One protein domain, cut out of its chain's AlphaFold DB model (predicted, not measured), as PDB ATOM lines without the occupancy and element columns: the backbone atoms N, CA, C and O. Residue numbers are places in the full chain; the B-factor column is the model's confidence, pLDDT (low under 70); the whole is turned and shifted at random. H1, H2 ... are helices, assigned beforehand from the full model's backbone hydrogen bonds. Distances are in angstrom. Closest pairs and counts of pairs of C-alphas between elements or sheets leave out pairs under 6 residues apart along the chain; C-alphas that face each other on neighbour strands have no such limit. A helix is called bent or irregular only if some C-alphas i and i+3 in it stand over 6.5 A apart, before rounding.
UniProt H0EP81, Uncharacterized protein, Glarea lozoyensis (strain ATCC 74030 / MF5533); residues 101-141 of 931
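AT A GLANCE: This is residues 101 to 141 of the 931 residues of an uncharacterized protein of Glarea lozoyensis (strain ATCC 74030 / MF5533) (UniProt H0EP81). A long helix, H1, stands about perpendicular to H3, which folds back on the shorter helix H2 in a small helical hairpin. H3 packs on H1 at residues 103 to 107 of H1 alone, with Leu 136 of H3 closest to Ser 107, while H2 is apart from H1, and residues 112 to 117, of which 112 to 116 belong to H1, stick out. The printed part has 41 residues, with three named helices in the order H1, H2, H3 and no named strand; the class is all helix. It is compact, with a radius of gyration of the C-alphas of 9.4 A, and spans 24 by 23 by 17 A.

HOW THE PARTS SIT: H1, residues 101 to 116, touches H3, residues 130 to 138, with residues 103 to 107 alone. The closest C-alphas are those of Ser 107 and Leu 136, 6.3 A apart. Their lines are about perpendicular, at 77 degrees. H2, residues 120 to 125, touches H3 at a shallow tilt of 18 degrees, opposite ways, and the two form a helical hairpin. Their closest C-alphas, those of Leu 124 and Glu 130, are 6.3 A apart. H1 and H2 are apart. Each O i to N i+4 pair in H2 and H3 is within hydrogen-bond range, against 10 of 12 in H1.

IN THESE COORDINATES: H1 begins at C-alpha 101 (11.384, 4.017, 53.074) and is 23.6 A long. It is irregular, but only just: C-alphas 112 and 115 are 6.7 A apart. H2 is 9.1 A long and begins at C-alpha 120 (24.976, -6.982, 41.519). H3 is 11.8 A long and ends at C-alpha 138 (20.584, -10.727, 50.382).

THE WHOLE: The outline is rounded, and the two C-alphas farthest apart, those of Glu 101 and Asp 125, are 24.7 A apart. The printed part has no cut. The links from H1 to H2 and from H2 to H3 are tight, with 3 and 4 residues. The mean pLDDT of the printed part is 91.4, and no printed residue is under 70.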
ATOM      1  N   GLU A 101      12.017   3.579  54.330       89.31
ATOM      2  CA  GLU A 101      11.384   4.017  53.074       89.31
ATOM      3  C   GLU A 101      12.420   4.110  51.938       89.31
ATOM      4  O   GLU A 101      12.120   3.766  50.793       89.31
ATOM      5  N   ALA A 102      13.652   4.527  52.254       87.62
ATOM      6  CA  ALA A 102      14.757   4.566  51.299       87.62
ATOM      7  C   ALA A 102      15.170   3.152  50.856       87.62
ATOM      8  O   ALA A 102      15.240   2.891  49.655       87.62
ATOM      9  N   GLN A 103      15.372   2.236  51.810       89.44
ATOM     10  CA  GLN A 103      15.709   0.832  51.549       89.44
ATOM     11  C   GLN A 103      14.616   0.139  50.732       89.44
ATOM     12  O   GLN A 103      14.909  -0.422  49.681       89.44
ATOM     13  N   LYS A 104      13.343   0.266  51.130       93.19
ATOM     14  CA  LYS A 104      12.200  -0.308  50.401       93.19
ATOM     15  C   LYS A 104      12.057   0.237  48.976       93.19
ATOM     16  O   LYS A 104      11.599  -0.470  48.079       93.19
ATOM     17  N   LYS A 105      12.444   1.494  48.746       93.38
ATOM     18  CA  LYS A 105      12.472   2.094  47.407       93.38
ATOM     19  C   LYS A 105      13.664   1.607  46.578       93.38
ATOM     20  O   LYS A 105      13.514   1.433  45.373       93.38
ATOM     21  N   ALA A 106      14.814   1.372  47.205       91.81
ATOM     22  CA  ALA A 106      16.000   0.830  46.550       91.81
ATOM     23  C   ALA A 106      15.833  -0.662  46.196       91.81
ATOM     24  O   ALA A 106      16.148  -1.052  45.076       91.81
ATOM     25  N   SER A 107      15.243  -1.478  47.076       89.62
ATOM     26  CA  SER A 107      14.944  -2.887  46.780       89.62
ATOM     27  C   SER A 107      13.910  -3.020  45.659       89.62
ATOM     28  O   SER A 107      14.110  -3.775  44.708       89.62
ATOM     29  N   ALA A 108      12.856  -2.198  45.683       92.69
ATOM     30  CA  ALA A 108      11.919  -2.091  44.569       92.69
ATOM     31  C   ALA A 108      12.589  -1.607  43.267       92.69
ATOM     32  O   ALA A 108      12.174  -2.020  42.187       92.69
ATOM     33  N   ALA A 109      13.622  -0.759  43.328       94.06
ATOM     34  CA  ALA A 109      14.385  -0.372  42.141       94.06
ATOM     35  C   ALA A 109      15.187  -1.558  41.579       94.06
ATOM     36  O   ALA A 109      15.075  -1.831  40.389       94.06
ATOM     37  N   ILE A 110      15.896  -2.320  42.421       92.94
ATOM     38  CA  ILE A 110      16.642  -3.522  42.001       92.94
ATOM     39  C   ILE A 110      15.711  -4.543  41.329       92.94
ATOM     40  O   ILE A 110      16.009  -5.010  40.231       92.94
ATOM     41  N   LEU A 111      14.543  -4.823  41.919       91.19
ATOM     42  CA  LEU A 111      13.539  -5.722  41.329       91.19
ATOM     43  C   LEU A 111      13.017  -5.239  39.962       91.19
ATOM     44  O   LEU A 111      12.736  -6.060  39.093       91.19
ATOM     45  N   ASN A 112      12.916  -3.923  39.748       92.62
ATOM     46  CA  ASN A 112      12.526  -3.344  38.457       92.62
ATOM     47  C   ASN A 112      13.674  -3.293  37.432       92.62
ATOM     48  O   ASN A 112      13.403  -3.189  36.238       92.62
ATOM     49  N   LEU A 113      14.936  -3.342  37.872       92.25
ATOM     50  CA  LEU A 113      16.130  -3.246  37.023       92.25
ATOM     51  C   LEU A 113      16.694  -4.626  36.631       92.25
ATOM     52  O   LEU A 113      17.286  -4.762  35.562       92.25
ATOM     53  N   LEU A 114      16.420  -5.667  37.426       88.62
ATOM     54  CA  LEU A 114      16.733  -7.072  37.128       88.62
ATOM     55  C   LEU A 114      16.333  -7.534  35.704       88.62
ATOM     56  O   LEU A 114      17.173  -8.138  35.035       88.62
ATOM     57  N   PRO A 115      15.119  -7.236  35.183       92.31
ATOM     58  CA  PRO A 115      14.725  -7.605  33.816       92.31
ATOM     59  C   PRO A 115      15.570  -6.961  32.707       92.31
ATOM     60  O   PRO A 115      15.552  -7.437  31.576       92.31
ATOM     61  N   TYR A 116      16.319  -5.900  33.022       89.88
ATOM     62  CA  TYR A 116      17.234  -5.214  32.108       89.88
ATOM     63  C   TYR A 116      18.683  -5.731  32.235       89.88
ATOM     64  O   TYR A 116      19.607  -5.092  31.740       89.88
ATOM     65  N   ASN A 117      18.890  -6.883  32.893       86.12
ATOM     66  CA  ASN A 117      20.192  -7.518  33.155       86.12
ATOM     67  C   ASN A 117      21.174  -6.650  33.975       86.12
ATOM     68  O   ASN A 117      22.380  -6.898  33.985       86.12
ATOM     69  N   ILE A 118      20.656  -5.660  34.708       90.81
ATOM     70  CA  ILE A 118      21.415  -4.873  35.684       90.81
ATOM     71  C   ILE A 118      21.538  -5.732  36.947       90.81
ATOM     72  O   ILE A 118      20.566  -5.939  37.680       90.81
ATOM     73  N   ARG A 119      22.730  -6.292  37.161       92.56
ATOM     74  CA  ARG A 119      23.025  -7.275  38.219       92.56
ATOM     75  C   ARG A 119      23.889  -6.655  39.314       92.56
ATOM     76  O   ARG A 119      24.304  -5.509  39.197       92.56
ATOM     77  N   TYR A 120      24.176  -7.424  40.368       92.88
ATOM     78  CA  TYR A 120      24.976  -6.982  41.519       92.88
ATOM     79  C   TYR A 120      26.248  -6.219  41.109       92.88
ATOM     80  O   TYR A 120      26.441  -5.087  41.540       92.88
ATOM     81  N   GLN A 121      27.033  -6.794  40.190       91.31
ATOM     82  CA  GLN A 121      28.257  -6.184  39.666       91.31
ATOM     83  C   GLN A 121      28.019  -4.808  39.025       91.31
ATOM     84  O   GLN A 121      28.760  -3.883  39.321       91.31
ATOM     85  N   THR A 122      26.940  -4.631  38.254       92.81
ATOM     86  CA  THR A 122      26.612  -3.358  37.591       92.81
ATOM     87  C   THR A 122      26.439  -2.211  38.590       92.81
ATOM     88  O   THR A 122      26.799  -1.078  38.295       92.81
ATOM     89  N   TYR A 123      25.940  -2.485  39.801       92.94
ATOM     90  CA  TYR A 123      25.874  -1.472  40.858       92.94
ATOM     91  C   TYR A 123      27.252  -1.161  41.464       92.94
ATOM     92  O   TYR A 123      27.484  -0.028  41.874       92.94
ATOM     93  N   LEU A 124      28.172  -2.128  41.518       93.94
ATOM     94  CA  LEU A 124      29.550  -1.884  41.964       93.94
ATOM     95  C   LEU A 124      30.333  -1.072  40.920       93.94
ATOM     96  O   LEU A 124      31.078  -0.167  41.288       93.94
ATOM     97  N   ASP A 125      30.117  -1.356  39.632       91.81
ATOM     98  CA  ASP A 125      30.734  -0.647  38.502       91.81
ATOM     99  C   ASP A 125      30.270   0.825  38.435       91.81
ATOM    100  O   ASP A 125      31.077   1.727  38.225       91.81
ATOM    101  N   GLU A 126      28.987   1.081  38.720       92.19
ATOM    102  CA  GLU A 126      28.387   2.420  38.903       92.19
ATOM    103  C   GLU A 126      28.766   3.084  40.255       92.19
ATOM    104  O   GLU A 126      28.229   4.130  40.625       92.19
ATOM    105  N   GLY A 127      29.682   2.490  41.029       90.38
ATOM    106  CA  GLY A 127      30.257   3.088  42.239       90.38
ATOM    107  C   GLY A 127      29.386   3.035  43.503       90.38
ATOM    108  O   GLY A 127      29.662   3.761  44.463       90.38
ATOM    109  N   PHE A 128      28.345   2.196  43.555       92.25
ATOM    110  CA  PHE A 128      27.574   1.998  44.786       92.25
ATOM    111  C   PHE A 128      28.353   1.144  45.802       92.25
ATOM    112  O   PHE A 128      29.039   0.186  45.455       92.25
ATOM    113  N   ALA A 129      28.205   1.463  47.092       92.38
ATOM    114  CA  ALA A 129      28.909   0.766  48.168       92.38
ATOM    115  C   ALA A 129      28.504  -0.720  48.272       92.38
ATOM    116  O   ALA A 129      27.331  -1.035  48.505       92.38
ATOM    117  N   GLU A 130      29.496  -1.614  48.177       92.31
ATOM    118  CA  GLU A 130      29.330  -3.077  48.171       92.31
ATOM    119  C   GLU A 130      28.534  -3.588  49.380       92.31
ATOM    120  O   GLU A 130      27.624  -4.402  49.224       92.31
ATOM    121  N   ASP A 131      28.815  -3.043  50.566       91.50
ATOM    122  CA  ASP A 131      28.102  -3.312  51.818       91.50
ATOM    123  C   ASP A 131      26.594  -3.050  51.738       91.50
ATOM    124  O   ASP A 131      25.791  -3.830  52.253       91.50
ATOM    125  N   LEU A 132      26.205  -1.923  51.134       90.94
ATOM    126  CA  LEU A 132      24.825  -1.444  51.141       90.94
ATOM    127  C   LEU A 132      23.991  -2.169  50.088       90.94
ATOM    128  O   LEU A 132      22.884  -2.614  50.383       90.94
ATOM    129  N   VAL A 133      24.533  -2.316  48.876       91.56
ATOM    130  CA  VAL A 133      23.878  -3.082  47.807       91.56
ATOM    131  C   VAL A 133      23.893  -4.573  48.137       91.56
ATOM    132  O   VAL A 133      22.920  -5.262  47.862       91.56
ATOM    133  N   GLY A 134      24.955  -5.069  48.777       91.25
ATOM    134  CA  GLY A 134      25.100  -6.469  49.170       91.25
ATOM    135  C   GLY A 134      24.017  -6.921  50.138       91.25
ATOM    136  O   GLY A 134      23.314  -7.884  49.848       91.25
ATOM    137  N   ARG A 135      23.824  -6.179  51.238       93.19
ATOM    138  CA  ARG A 135      22.716  -6.421  52.181       93.19
ATOM    139  C   ARG A 135      21.372  -6.408  51.454       93.19
ATOM    140  O   ARG A 135      20.595  -7.334  51.596       93.19
ATOM    141  N   LEU A 136      21.159  -5.424  50.580       93.12
ATOM    142  CA  LEU A 136      19.906  -5.258  49.845       93.12
ATOM    143  C   LEU A 136      19.640  -6.356  48.790       93.12
ATOM    144  O   LEU A 136      18.485  -6.593  48.441       93.12
ATOM    145  N   PHE A 137      20.682  -7.021  48.282       93.31
ATOM    146  CA  PHE A 137      20.566  -8.216  47.438       93.31
ATOM    147  C   PHE A 137      20.258  -9.469  48.272       93.31
ATOM    148  O   PHE A 137      19.403 -10.252  47.862       93.31
ATOM    149  N   ASP A 138      20.871  -9.622  49.451       92.62
ATOM    150  CA  ASP A 138      20.584 -10.727  50.382       92.62
ATOM    151  C   ASP A 138      19.162 -10.627  50.966       92.62
ATOM    152  O   ASP A 138      18.433 -11.618  50.973       92.62
ATOM    153  N   ASP A 139      18.729  -9.422  51.360       90.50
ATOM    154  CA  ASP A 139      17.365  -9.100  51.820       90.50
ATOM    155  C   ASP A 139      16.299  -9.466  50.768       90.50
ATOM    156  O   ASP A 139      15.157  -9.791  51.097       90.50
ATOM    157  N   LEU A 140      16.670  -9.402  49.484       90.44
ATOM    158  CA  LEU A 140      15.843  -9.791  48.339       90.44
ATOM    159  C   LEU A 140      16.069 -11.241  47.878       90.44
ATOM    160  O   LEU A 140      15.396 -11.685  46.947       90.44
ATOM    161  N   GLN A 141      17.014 -11.965  48.487       84.44
ATOM    162  CA  GLN A 141      17.480 -13.298  48.081       84.44
ATOM    163  C   GLN A 141      17.912 -13.383  46.601       84.44
ATOM    164  O   GLN A 141      17.854 -14.441  45.970       84.44
TER     165      GLN A 141